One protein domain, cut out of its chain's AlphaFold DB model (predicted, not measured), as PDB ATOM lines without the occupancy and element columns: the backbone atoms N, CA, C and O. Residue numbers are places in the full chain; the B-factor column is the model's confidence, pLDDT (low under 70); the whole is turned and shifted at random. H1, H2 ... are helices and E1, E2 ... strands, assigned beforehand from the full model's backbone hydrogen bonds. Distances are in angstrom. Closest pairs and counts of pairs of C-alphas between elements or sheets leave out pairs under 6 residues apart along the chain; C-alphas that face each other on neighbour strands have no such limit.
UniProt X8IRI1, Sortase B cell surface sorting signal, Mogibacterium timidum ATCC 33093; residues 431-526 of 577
ATOM      1  N   LYS A 431      32.217 -25.337  48.694       53.81
ATOM      2  CA  LYS A 431      31.176 -25.856  49.591       53.81
ATOM      3  C   LYS A 431      30.213 -24.740  50.026       53.81
ATOM      4  O   LYS A 431      30.646 -23.612  50.247       53.81
ATOM      5  N   ASN A 432      28.926 -25.066  50.161       58.31
ATOM      6  CA  ASN A 432      27.887 -24.123  50.586       58.31
ATOM      7  C   ASN A 432      28.088 -23.611  52.023       58.31
ATOM      8  O   ASN A 432      28.496 -24.365  52.909       58.31
ATOM      9  N   HIS A 433      27.688 -22.361  52.266       53.53
ATOM     10  CA  HIS A 433      27.520 -21.761  53.590       53.53
ATOM     11  C   HIS A 433      26.069 -21.956  54.050       53.53
ATOM     12  O   HIS A 433      25.165 -21.373  53.460       53.53
ATOM     13  N   ASP A 434      25.804 -22.796  55.053       59.03
ATOM     14  CA  ASP A 434      24.435 -23.068  55.541       59.03
ATOM     15  C   ASP A 434      23.433 -23.442  54.416       59.03
ATOM     16  O   ASP A 434      22.257 -23.079  54.439       59.03
ATOM     17  N   GLY A 435      23.911 -24.144  53.378       65.88
ATOM     18  CA  GLY A 435      23.115 -24.508  52.196       65.88
ATOM     19  C   GLY A 435      22.966 -23.405  51.136       65.88
ATOM     20  O   GLY A 435      22.228 -23.597  50.172       65.88
ATOM     21  N   THR A 436      23.661 -22.274  51.278       73.31
ATOM     22  CA  THR A 436      23.686 -21.161  50.313       73.31
ATOM     23  C   THR A 436      25.114 -20.881  49.838       73.31
ATOM     24  O   THR A 436      26.032 -20.722  50.639       73.31
ATOM     25  N   ALA A 437      25.321 -20.788  48.530       74.62
ATOM     26  CA  ALA A 437      26.552 -20.283  47.946       74.62
ATOM     27  C   ALA A 437      26.451 -18.780  47.707       74.62
ATOM     28  O   ALA A 437      25.514 -18.306  47.067       74.62
ATOM     29  N   TYR A 438      27.449 -18.043  48.187       76.38
ATOM     30  CA  TYR A 438      27.586 -16.614  47.933       76.38
ATOM     31  C   TYR A 438      28.531 -16.412  46.755       76.38
ATOM     32  O   TYR A 438      29.727 -16.700  46.847       76.38
ATOM     33  N   VAL A 439      27.976 -15.965  45.633       77.75
ATOM     34  CA  VAL A 439      28.686 -15.832  44.359       77.75
ATOM     35  C   VAL A 439      28.812 -14.366  43.993       77.75
ATOM     36  O   VAL A 439      27.814 -13.659  43.933       77.75
ATOM     37  N   TRP A 440      30.027 -13.925  43.687       77.38
ATOM     38  CA  TRP A 440      30.281 -12.578  43.186       77.38
ATOM     39  C   TRP A 440      30.511 -12.606  41.696       77.38
ATOM     40  O   TRP A 440      31.523 -13.122  41.219       77.38
ATOM     41  N   ALA A 441      29.557 -12.051  40.966       80.88
ATOM     42  CA  ALA A 441      29.594 -12.059  39.520       80.88
ATOM     43  C   ALA A 441      28.997 -10.772  38.939       80.88
ATOM     44  O   ALA A 441      28.217 -10.089  39.608       80.88
ATOM     45  N   PRO A 442      29.339 -10.431  37.690       87.12
ATOM     46  CA  PRO A 442      28.674  -9.371  36.957       87.12
ATOM     47  C   PRO A 442      27.188  -9.700  36.822       87.12
ATOM     48  O   PRO A 442      26.817 -10.804  36.409       87.12
ATOM     49  N   ALA A 443      26.343  -8.742  37.190       92.50
ATOM     50  CA  ALA A 443      24.901  -8.872  37.073       92.50
ATOM     51  C   ALA A 443      24.406  -8.291  35.751       92.50
ATOM     52  O   ALA A 443      24.888  -7.256  35.291       92.50
ATOM     53  N   VAL A 444      23.396  -8.939  35.185       95.25
ATOM     54  CA  VAL A 444      22.569  -8.398  34.105       95.25
ATOM     55  C   VAL A 444      21.142  -8.233  34.599       95.25
ATOM     56  O   VAL A 444      20.664  -9.023  35.417       95.25
ATOM     57  N   GLU A 445      20.468  -7.200  34.109       95.94
ATOM     58  CA  GLU A 445      19.145  -6.791  34.570       95.94
ATOM     59  C   GLU A 445      18.071  -7.092  33.516       95.94
ATOM     60  O   GLU A 445      18.212  -6.743  32.346       95.94
ATOM     61  N   VAL A 446      16.954  -7.684  33.936       96.94
ATOM     62  CA  VAL A 446      15.752  -7.875  33.122       96.94
ATOM     63  C   VAL A 446      14.603  -7.090  33.748       96.94
ATOM     64  O   VAL A 446      14.145  -7.411  34.847       96.94
ATOM     65  N   ARG A 447      14.127  -6.062  33.043       96.62
ATOM     66  CA  ARG A 447      13.046  -5.176  33.498       96.62
ATOM     67  C   ARG A 447      11.733  -5.526  32.826       96.62
ATOM     68  O   ARG A 447      11.648  -5.544  31.598       96.62
ATOM     69  N   PHE A 448      10.706  -5.746  33.635       97.06
ATOM     70  CA  PHE A 448       9.349  -6.030  33.186       97.06
ATOM     71  C   PHE A 448       8.496  -4.775  33.323       97.06
ATOM     72  O   PHE A 448       8.308  -4.264  34.424       97.06
ATOM     73  N   TRP A 449       7.968  -4.291  32.207       96.69
ATOM     74  CA  TRP A 449       7.177  -3.066  32.116       96.69
ATOM     75  C   TRP A 449       5.691  -3.377  31.984       96.69
ATOM     76  O   TRP A 449       5.323  -4.395  31.402       96.69
ATOM     77  N   GLN A 450       4.821  -2.495  32.483       94.81
ATOM     78  CA  GLN A 450       3.366  -2.658  32.355       94.81
ATOM     79  C   GLN A 450       2.876  -2.657  30.902       94.81
ATOM     80  O   GLN A 450       1.924  -3.367  30.573       94.81
ATOM     81  N   SER A 451       3.521  -1.878  30.030       93.25
ATOM     82  CA  SER A 451       3.207  -1.811  28.604       93.25
ATOM     83  C   SER A 451       4.410  -1.331  27.786       93.25
ATOM     84  O   SER A 451       5.415  -0.882  28.344       93.25
ATOM     85  N   LYS A 452       4.304  -1.416  26.455       93.31
ATOM     86  CA  LYS A 452       5.316  -0.858  25.549       93.31
ATOM     87  C   LYS A 452       5.375   0.667  25.652       93.31
ATOM     88  O   LYS A 452       6.459   1.228  25.659       93.31
ATOM     89  N   GLU A 453       4.228   1.324  25.781       93.88
ATOM     90  CA  GLU A 453       4.147   2.779  25.911       93.88
ATOM     91  C   GLU A 453       4.825   3.270  27.193       93.88
ATOM     92  O   GLU A 453       5.481   4.305  27.165       93.88
ATOM     93  N   ALA A 454       4.686   2.523  28.295       93.44
ATOM     94  CA  ALA A 454       5.354   2.832  29.556       93.44
ATOM     95  C   ALA A 454       6.881   2.748  29.434       93.44
ATOM     96  O   ALA A 454       7.587   3.630  29.915       93.44
ATOM     97  N   LEU A 455       7.378   1.717  28.742       94.62
ATOM     98  CA  LEU A 455       8.794   1.588  28.407       94.62
ATOM     99  C   LEU A 455       9.266   2.733  27.498       94.62
ATOM    100  O   LEU A 455      10.283   3.354  27.781       94.62
ATOM    101  N   ASP A 456       8.538   3.022  26.417       93.88
ATOM    102  CA  ASP A 456       8.933   4.035  25.427       93.88
ATOM    103  C   ASP A 456       8.967   5.456  26.028       93.88
ATOM    104  O   ASP A 456       9.699   6.318  25.544       93.88
ATOM    105  N   LYS A 457       8.185   5.697  27.088       94.38
ATOM    106  CA  LYS A 457       8.160   6.951  27.859       94.38
ATOM    107  C   LYS A 457       9.063   6.945  29.099       94.38
ATOM    108  O   LYS A 457       9.108   7.959  29.788       94.38
ATOM    109  N   ASP A 458       9.743   5.832  29.382       91.31
ATOM    110  CA  ASP A 458      10.572   5.614  30.578       91.31
ATOM    111  C   ASP A 458       9.831   5.916  31.901       91.31
ATOM    112  O   ASP A 458      10.358   6.517  32.837       91.31
ATOM    113  N   GLU A 459       8.562   5.505  31.983       94.12
ATOM    114  CA  GLU A 459       7.706   5.698  33.162       94.12
ATOM    115  C   GLU A 459       8.091   4.700  34.270       94.12
ATOM    116  O   GLU A 459       7.512   3.617  34.385       94.12
ATOM    117  N   ALA A 460       9.114   5.030  35.067       88.94
ATOM    118  CA  ALA A 460       9.703   4.130  36.066       88.94
ATOM    119  C   ALA A 460       8.698   3.567  37.097       88.94
ATOM    120  O   ALA A 460       8.858   2.437  37.559       88.94
ATOM    121  N   ASP A 461       7.640   4.314  37.424       92.31
ATOM    122  CA  ASP A 461       6.534   3.895  38.299       92.31
ATOM    123  C   ASP A 461       5.680   2.760  37.701       92.31
ATOM    124  O   ASP A 461       4.956   2.067  38.417       92.31
ATOM    125  N   LYS A 462       5.800   2.526  36.390       93.44
ATOM    126  CA  LYS A 462       5.131   1.452  35.647       93.44
ATOM    127  C   LYS A 462       6.038   0.253  35.370       93.44
ATOM    128  O   LYS A 462       5.675  -0.631  34.584       93.44
ATOM    129  N   MET A 463       7.199   0.177  36.017       94.69
ATOM    130  CA  MET A 463       8.003  -1.041  36.055       94.69
ATOM    131  C   MET A 463       7.414  -2.014  37.088       94.69
ATOM    132  O   MET A 463       7.266  -1.693  38.260       94.69
ATOM    133  N   ILE A 464       7.068  -3.221  36.645       94.31
ATOM    134  CA  ILE A 464       6.435  -4.264  37.468       94.31
ATOM    135  C   ILE A 464       7.476  -4.967  38.335       94.31
ATOM    136  O   ILE A 464       7.232  -5.267  39.499       94.31
ATOM    137  N   ALA A 465       8.625  -5.281  37.739       94.75
ATOM    138  CA  ALA A 465       9.715  -5.973  38.403       94.75
ATOM    139  C   ALA A 465      11.039  -5.675  37.698       94.75
ATOM    140  O   ALA A 465      11.088  -5.549  36.472       94.75
ATOM    141  N   SER A 466      12.114  -5.648  38.480       95.62
ATOM    142  CA  SER A 466      13.481  -5.756  37.983       95.62
ATOM    143  C   SER A 466      14.095  -7.020  38.570       95.62
ATOM    144  O   SER A 466      14.139  -7.183  39.791       95.62
ATOM    145  N   LEU A 467      14.500  -7.939  37.696       97.25
ATOM    146  CA  LEU A 467      15.152  -9.186  38.074       97.25
ATOM    147  C   LEU A 467      16.602  -9.158  37.606       97.25
ATOM    148  O   LEU A 467      16.893  -8.747  36.489       97.25
ATOM    149  N   SER A 468      17.516  -9.625  38.441       96.31
ATOM    150  CA  SER A 468      18.930  -9.767  38.117       96.31
ATOM    151  C   SER A 468      19.311 -11.234  37.991       96.31
ATOM    152  O   SER A 468      18.829 -12.076  38.745       96.31
ATOM    153  N   THR A 469      20.212 -11.546  37.065       96.12
ATOM    154  CA  THR A 469      20.910 -12.837  37.013       96.12
ATOM    155  C   THR A 469      22.392 -12.617  36.737       96.12
ATOM    156  O   THR A 469      22.832 -11.497  36.469       96.12
ATOM    157  N   ILE A 470      23.171 -13.684  36.841       94.12
ATOM    158  CA  ILE A 470      24.589 -13.686  36.509       94.12
ATOM    159  C   ILE A 470      24.741 -13.552  34.989       94.12
ATOM    160  O   ILE A 470      24.050 -14.245  34.238       94.12
ATOM    161  N   ARG A 471      25.660 -12.699  34.518       93.88
ATOM    162  CA  ARG A 471      25.921 -12.561  33.078       93.88
ATOM    163  C   ARG A 471      26.275 -13.916  32.455       93.88
ATOM    164  O   ARG A 471      27.132 -14.641  32.953       93.88
ATOM    165  N   GLY A 472      25.611 -14.249  31.354       93.44
ATOM    166  CA  GLY A 472      25.735 -15.527  30.658       93.44
ATOM    167  C   GLY A 472      24.808 -16.624  31.180       93.44
ATOM    168  O   GLY A 472      24.835 -17.733  30.654       93.44
ATOM    169  N   ASN A 473      23.969 -16.338  32.180       94.38
ATOM    170  CA  ASN A 473      23.083 -17.320  32.801       94.38
ATOM    171  C   ASN A 473      21.604 -16.949  32.654       94.38
ATOM    172  O   ASN A 473      21.235 -15.878  32.173       94.38
ATOM    173  N   LYS A 474      20.743 -17.901  33.019       95.06
ATOM    174  CA  LYS A 474      19.278 -17.814  32.921       95.06
ATOM    175  C   LYS A 474      18.700 -17.179  34.183       95.06
ATOM    176  O   LYS A 474      19.304 -17.278  35.248       95.06
ATOM    177  N   LEU A 475      17.493 -16.618  34.123       95.06
ATOM    178  CA  LEU A 475      16.809 -16.105  35.324       95.06
ATOM    179  C   LEU A 475      16.563 -17.214  36.365       95.06
ATOM    180  O   LEU A 475      16.827 -17.036  37.553       95.06
ATOM    181  N   GLY A 476      16.143 -18.398  35.913       92.88
ATOM    182  CA  GLY A 476      15.889 -19.536  36.801       92.88
ATOM    183  C   GLY A 476      17.132 -20.065  37.529       92.88
ATOM    184  O   GLY A 476      16.983 -20.697  38.570       92.88
ATOM    185  N   PHE A 477      18.345 -19.778  37.032       91.69
ATOM    186  CA  PHE A 477      19.596 -20.207  37.673       91.69
ATOM    187  C   PHE A 477      19.745 -19.617  39.081       91.69
ATOM    188  O   PHE A 477      20.138 -20.313  40.012       91.69
ATOM    189  N   VAL A 478      19.357 -18.351  39.253       92.75
ATOM    190  CA  VAL A 478      19.413 -17.647  40.542       92.75
ATOM    191  C   VAL A 478      18.096 -17.740  41.321       92.75
ATOM    192  O   VAL A 478      17.863 -16.959  42.239       92.75
ATOM    193  N   GLY A 479      17.201 -18.657  40.934       92.19
ATOM    194  CA  GLY A 479      15.886 -18.836  41.556       92.19
ATOM    195  C   GLY A 479      14.856 -17.755  41.210       92.19
ATOM    196  O   GLY A 479      13.814 -17.687  41.864       92.19
ATOM    197  N   ALA A 480      15.120 -16.911  40.206       94.56
ATOM    198  CA  ALA A 480      14.202 -15.848  39.815       94.56
ATOM    199  C   ALA A 480      12.923 -16.401  39.177       94.56
ATOM    200  O   ALA A 480      12.957 -17.353  38.391       94.56
ATOM    201  N   LYS A 481      11.790 -15.762  39.479       94.38
ATOM    202  CA  LYS A 481      10.489 -16.068  38.877       94.38
ATOM    203  C   LYS A 481      10.022 -14.890  38.039       94.38
ATOM    204  O   LYS A 481       9.985 -13.767  38.527       94.38
ATOM    205  N   VAL A 482       9.651 -15.168  36.792       93.69
ATOM    206  CA  VAL A 482       9.038 -14.175  35.900       93.69
ATOM    207  C   VAL A 482       7.742 -13.669  36.547       93.69
ATOM    208  O   VAL A 482       6.961 -14.503  37.019       93.69
ATOM    209  N   PRO A 483       7.503 -12.345  36.598       94.12
ATOM    210  CA  PRO A 483       6.295 -11.797  37.199       94.12
ATOM    211  C   PRO A 483       5.044 -12.193  36.413       94.12
ATOM    212  O   PRO A 483       5.087 -12.454  35.205       94.12
ATOM    213  N   GLU A 484       3.905 -12.195  37.102       91.88
ATOM    214  CA  GLU A 484       2.611 -12.307  36.439       91.88
ATOM    215  C   GLU A 484       2.382 -11.110  35.509       91.88
ATOM    216  O   GLU A 484       2.820  -9.986  35.774       91.88
ATOM    217  N   ALA A 485       1.704 -11.361  34.391       88.56
ATOM    218  CA  ALA A 485       1.348 -10.298  33.469       88.56
ATOM    219  C   ALA A 485       0.371  -9.311  34.136       88.56
ATOM    220  O   ALA A 485      -0.513  -9.743  34.882       88.56
ATOM    221  N   PRO A 486       0.467  -8.003  33.838       89.56
ATOM    222  CA  PRO A 486      -0.522  -7.030  34.274       89.56
ATOM    223  C   PRO A 486      -1.932  -7.405  33.830       89.56
ATOM    224  O   PRO A 486      -2.149  -8.193  32.903       89.56
ATOM    225  N   LYS A 487      -2.918  -6.772  34.468       87.50
ATOM    226  CA  LYS A 487      -4.315  -6.922  34.073       87.50
ATOM    227  C   LYS A 487      -4.472  -6.576  32.590       87.50
ATOM    228  O   LYS A 487      -4.175  -5.460  32.169       87.50
ATOM    229  N   ALA A 488      -4.977  -7.538  31.822       87.69
ATOM    230  CA  ALA A 488      -5.211  -7.346  30.402       87.69
ATOM    231  C   ALA A 488      -6.235  -6.222  30.152       87.69
ATOM    232  O   ALA A 488      -7.200  -6.089  30.918       87.69
ATOM    233  N   PRO A 489      -6.070  -5.432  29.075       87.56
ATOM    234  CA  PRO A 489      -7.095  -4.500  28.621       87.56
ATOM    235  C   PRO A 489      -8.439  -5.201  28.386       87.56
ATOM    236  O   PRO A 489      -8.487  -6.397  28.085       87.56
ATOM    237  N   ALA A 490      -9.538  -4.451  28.491       88.56
ATOM    238  CA  ALA A 490     -10.876  -4.988  28.259       88.56
ATOM    239  C   ALA A 490     -10.966  -5.686  26.888       88.56
ATOM    240  O   ALA A 490     -10.524  -5.144  25.876       88.56
ATOM    241  N   GLY A 491     -11.525  -6.899  26.868       87.50
ATOM    242  CA  GLY A 491     -11.655  -7.700  25.647       87.50
ATOM    243  C   GLY A 491     -10.377  -8.413  25.191       87.50
ATOM    244  O   GLY A 491     -10.400  -9.040  24.134       87.50
ATOM    245  N   LYS A 492      -9.284  -8.376  25.969       91.62
ATOM    246  CA  LYS A 492      -8.023  -9.059  25.643       91.62
ATOM    247  C   LYS A 492      -7.574 -10.044  26.724       91.62
ATOM    248  O   LYS A 492      -7.970  -9.951  27.881       91.62
ATOM    249  N   VAL A 493      -6.711 -10.983  26.338       92.06
ATOM    250  CA  VAL A 493      -6.010 -11.922  27.227       92.06
ATOM    251  C   VAL A 493      -4.506 -11.845  27.005       92.06
ATOM    252  O   VAL A 493      -4.046 -11.574  25.893       92.06
ATOM    253  N   PHE A 494      -3.731 -12.083  28.064       94.06
ATOM    254  CA  PHE A 494      -2.276 -12.148  27.961       94.06
ATOM    255  C   PHE A 494      -1.856 -13.249  26.980       94.06
ATOM    256  O   PHE A 494      -2.410 -14.350  26.984       94.06
ATOM    257  N   SER A 495      -0.899 -12.925  26.113       93.19
ATOM    258  CA  SER A 495      -0.351 -13.847  25.122       93.19
ATOM    259  C   SER A 495       1.048 -14.296  25.531       93.19
ATOM    260  O   SER A 495       1.264 -15.477  25.785       93.19
ATOM    261  N   HIS A 496       1.989 -13.356  25.598       94.69
ATOM    262  CA  HIS A 496       3.380 -13.596  25.970       94.69
ATOM    263  C   HIS A 496       4.074 -12.269  26.289       94.69
ATOM    264  O   HIS A 496       3.561 -11.185  26.007       94.69
ATOM    265  N   TRP A 497       5.260 -12.371  26.870       96.50
ATOM    266  CA  TRP A 497       6.192 -11.266  27.042       96.50
ATOM    267  C   TRP A 497       7.034 -11.081  25.777       96.50
ATOM    268  O   TRP A 497       7.379 -12.069  25.130       96.50
ATOM    269  N   VAL A 498       7.401  -9.848  25.432       97.19
ATOM    270  CA  VAL A 498       8.263  -9.524  24.281       97.19
ATOM    271  C   VAL A 498       9.517  -8.805  24.752       97.19
ATOM    272  O   VAL A 498       9.435  -7.866  25.539       97.19
ATOM    273  N   ASN A 499      10.675  -9.235  24.248       96.12
ATOM    274  CA  ASN A 499      11.942  -8.534  24.431       96.12
ATOM    275  C   ASN A 499      11.969  -7.306  23.509       96.12
ATOM    276  O   ASN A 499      11.889  -7.437  22.286       96.12
ATOM    277  N   ALA A 500      12.105  -6.118  24.093       94.25
ATOM    278  CA  ALA A 500      12.042  -4.855  23.368       94.25
ATOM    279  C   ALA A 500      13.176  -4.666  22.351       94.25
ATOM    280  O   ALA A 500      12.937  -4.080  21.299       94.25
ATOM    281  N   ASN A 501      14.370  -5.199  22.627       88.75
ATOM    282  CA  ASN A 501      15.537  -5.056  21.753       88.75
ATOM    283  C   ASN A 501      15.396  -5.913  20.487       88.75
ATOM    284  O   ASN A 501      15.801  -5.504  19.404       88.75
ATOM    285  N   THR A 502      14.812  -7.110  20.611       90.62
ATOM    286  CA  THR A 502      14.723  -8.070  19.493       90.62
ATOM    287  C   THR A 502      13.352  -8.114  18.821       90.62
ATOM    288  O   THR A 502      13.227  -8.670  17.731       90.62
ATOM    289  N   GLY A 503      12.309  -7.600  19.480       91.50
ATOM    290  CA  GLY A 503      10.914  -7.726  19.048       91.50
ATOM    291  C   GLY A 503      10.368  -9.159  19.099       91.50
ATOM    292  O   GLY A 503       9.260  -9.409  18.627       91.50
ATOM    293  N   ARG A 504      11.129 -10.115  19.646       94.25
ATOM    294  CA  ARG A 504      10.751 -11.531  19.730       94.25
ATOM    295  C   ARG A 504      10.119 -11.855  21.078       94.25
ATOM    296  O   ARG A 504      10.321 -11.142  22.063       94.25
ATOM    297  N   ALA A 505       9.387 -12.969  21.123       94.62
ATOM    298  CA  ALA A 505       8.889 -13.522  22.377       94.62
ATOM    299  C   ALA A 505      10.052 -13.719  23.365       94.62
ATOM    300  O   ALA A 505      11.101 -14.259  23.014       94.62
ATOM    301  N   PHE A 506       9.865 -13.232  24.588       95.88
ATOM    302  CA  PHE A 506      10.840 -13.319  25.661       95.88
ATOM    303  C   PHE A 506      10.926 -14.758  26.185       95.88
ATOM    304  O   PHE A 506       9.914 -15.342  26.572       95.88
ATOM    305  N   ASP A 507      12.142 -15.301  26.227       93.00
ATOM    306  CA  ASP A 507      12.443 -16.615  26.791       93.00
ATOM    307  C   ASP A 507      13.261 -16.460  28.078       93.00
ATOM    308  O   ASP A 507      14.443 -16.120  28.049       93.00
ATOM    309  N   SER A 508      12.644 -16.742  29.226       90.62
ATOM    310  CA  SER A 508      13.316 -16.694  30.530       90.62
ATOM    311  C   SER A 508      14.358 -17.800  30.731       90.62
ATOM    312  O   SER A 508      15.129 -17.746  31.694       90.62
ATOM    313  N   ASN A 509      14.368 -18.812  29.859       91.56
ATOM    314  CA  ASN A 509      15.322 -19.917  29.873       91.56
ATOM    315  C   ASN A 509      16.518 -19.684  28.941       91.56
ATOM    316  O   ASN A 509      17.386 -20.563  28.852       91.56
ATOM    317  N   ALA A 510      16.585 -18.535  28.267       92.44
ATOM    318  CA  ALA A 510      17.768 -18.102  27.540       92.44
ATOM    319  C   ALA A 510      18.834 -17.550  28.502       92.44
ATOM    320  O   ALA A 510      18.531 -17.108  29.611       92.44
ATOM    321  N   ALA A 511      20.097 -17.609  28.082       93.31
ATOM    322  CA  ALA A 511      21.198 -16.956  28.780       93.31
ATOM    323  C   ALA A 511      21.209 -15.454  28.463       93.31
ATOM    324  O   ALA A 511      21.061 -15.071  27.302       93.31
ATOM    325  N   PHE A 512      21.415 -14.615  29.480       94.31
ATOM    326  CA  PHE A 512      21.409 -13.158  29.339       94.31
ATOM    327  C   PHE A 512      22.826 -12.595  29.441       94.31
ATOM    328  O   PHE A 512      23.484 -12.768  30.463       94.31
ATOM    329  N   SER A 513      23.304 -11.916  28.397       90.81
ATOM    330  CA  SER A 513      24.640 -11.299  28.362       90.81
ATOM    331  C   SER A 513      24.621  -9.767  28.327       90.81
ATOM    332  O   SER A 513      25.585  -9.138  28.759       90.81
ATOM    333  N   GLU A 514      23.535  -9.164  27.843       89.31
ATOM    334  CA  GLU A 514      23.355  -7.711  27.790       89.31
ATOM    335  C   GLU A 514      23.128  -7.133  29.190       89.31
ATOM    336  O   GLU A 514      22.371  -7.700  29.973       89.31
ATOM    337  N   GLN A 515      23.723  -5.972  29.492       89.19
ATOM    338  CA  GLN A 515      23.581  -5.328  30.808       89.19
ATOM    339  C   GLN A 515      22.118  -5.095  31.207       89.19
ATOM    340  O   GLN A 515      21.778  -5.206  32.385       89.19
ATOM    341  N   ARG A 516      21.255  -4.776  30.233       92.94
ATOM    342  CA  ARG A 516      19.829  -4.548  30.459       92.94
ATOM    343  C   ARG A 516      18.985  -5.100  29.317       92.94
ATOM    344  O   ARG A 516      19.159  -4.718  28.164       92.94
ATOM    345  N   THR A 517      17.999  -5.918  29.661       95.00
ATOM    346  CA  THR A 517      16.938  -6.379  28.763       95.00
ATOM    347  C   THR A 517      15.596  -5.825  29.236       95.00
ATOM    348  O   THR A 517      15.182  -6.065  30.368       95.00
ATOM    349  N   ASN A 518      14.891  -5.101  28.368       96.75
ATOM    350  CA  ASN A 518      13.543  -4.607  28.655       96.75
ATOM    351  C   ASN A 518      12.488  -5.528  28.045       96.75
ATOM    352  O   ASN A 518      12.621  -5.980  26.905       96.75
ATOM    353  N   VAL A 519      11.430  -5.785  28.807       97.06
ATOM    354  CA  VAL A 519      10.381  -6.737  28.458       97.06
ATOM    355  C   VAL A 519       9.010  -6.116  28.723       97.06
ATOM    356  O   VAL A 519       8.800  -5.523  29.778       97.06
ATOM    357  N   TYR A 520       8.068  -6.259  27.791       96.50
ATOM    358  CA  TYR A 520       6.687  -5.772  27.941       96.50
ATOM    359  C   TYR A 520       5.664  -6.840  27.512       96.50
ATOM    360  O   TYR A 520       6.000  -7.731  26.725       96.50
ATOM    361  N   PRO A 521       4.428  -6.814  28.041       96.62
ATOM    362  CA  PRO A 521       3.432  -7.834  27.755       96.62
ATOM    363  C   PRO A 521       2.725  -7.546  26.429       96.62
ATOM    364  O   PRO A 521       2.427  -6.399  26.095       96.62
ATOM    365  N   VAL A 522       2.385  -8.606  25.702       94.75
ATOM    366  CA  VAL A 522       1.513  -8.550  24.527       94.75
ATOM    367  C   VAL A 522       0.215  -9.285  24.823       94.75
ATOM    368  O   VAL A 522       0.205 -10.390  25.374       94.75
ATOM    369  N   TYR A 523      -0.893  -8.672  24.414       93.38
ATOM    370  CA  TYR A 523      -2.242  -9.194  24.596       93.38
ATOM    371  C   TYR A 523      -2.892  -9.489  23.244       93.38
ATOM    372  O   TYR A 523      -2.698  -8.749  22.281       93.38
ATOM    373  N   LYS A 524      -3.694 -10.549  23.192       92.06
ATOM    374  CA  LYS A 524      -4.509 -10.928  22.029       92.06
ATOM    375  C   LYS A 524      -5.990 -10.811  22.366       92.06
ATOM    376  O   LYS A 524      -6.347 -10.873  23.542       92.06
ATOM    377  N   ASP A 525      -6.839 -10.656  21.360       90.50
ATOM    378  CA  ASP A 525      -8.279 -10.557  21.583       90.50
ATOM    379  C   ASP A 525      -8.823 -11.839  22.223       90.50
ATOM    380  O   ASP A 525      -8.371 -12.955  21.934       90.50
ATOM    381  N   VAL A 526      -9.782 -11.672  23.134       81.19
ATOM    382  CA  VAL A 526     -10.549 -12.795  23.676       81.19
ATOM    383  C   VAL A 526     -11.243 -13.465  22.488       81.19
ATOM    384  O   VAL A 526     -11.920 -12.769  21.728       81.19
TER     385      VAL A 526
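This is residues 431 to 526 of the 577 residues of the protein "Sortase B cell surface sorting signal" of Mogibacterium timidum ATCC 33093 (UniProt X8IRI1). One curled, strongly twisted sheet of four strands, like part of a barrel, makes the body, with two very short helices, H1 and H2, on it. An arm made by residues 431 to 438, of which 436 to 438 belong to E1, sticks out and adds to the length. The printed part has 96 residues, with five named strands and two named helices in the order E1, E2, H1, E3, H2, E4, E5; the sheet is mixed, in the order E3, E2, E5, E4, and the class is mostly strand. It is only just loose, close to compact, with a radius of gyration of the C-alphas of 15.0 A, and its outline is a rod of 52 by 24 by 23 A.

E1, residues 436 to 441, pairs with no named strand and runs on into E2, residues 443 to 449, at 94 degrees across a break of one residue. H1, residues 452 to 456, is on the sheet at a height of 8.1 A, only just over E2, with 3 of its C-alphas falling on that strand. E3, residues 463 to 470, is an edge strand antiparallel to E2; N 446 and O 467 are 2.8 A apart, within hydrogen-bond range. H2, residues 475 to 478, is on the sheet but over none of its strands; its closest C-alphas to E3 are those of Leu 475 and Thr 469, 5.5 A apart. E4, residues 492 to 499, is the other edge strand and bends by 55 degrees at residue 495. E3, H2 and E4 form a split strand-helix-strand unit, two strands running the same way with a helix between them in the chain, and with E2 and E5, residues 516 to 525, between them in the sheet; its crossover is right-handed. E4 and E5 form a hairpin, with N 498 and O 520 2.8 A apart. E5 is parallel to E2, with N 449 and O 519 2.8 A apart. Its pairing is staggered: residues 516 to 519 pair with E2, and 519 to 525 with E4. In H1 every O i to N i+4 pair is within hydrogen-bond range, while H2 is too short for such a pair.

E1 begins at C-alpha 436, (23.686, -21.161, 50.313), and is 15.3 A long. E2 measures 19.3 A, E3 20.9 A and E4 20.0 A. E5 is 30.1 A long and ends at C-alpha 525, (-8.279, -10.557, 21.583).

The C-alphas farthest apart are those of Lys 431 and Gly 491, 52.3 A. The printed part has no cut. The links from H2 to E4 and from E4 to E5 are long, with 13 and 16 residues. Residues 431 to 435 have pLDDT under 70.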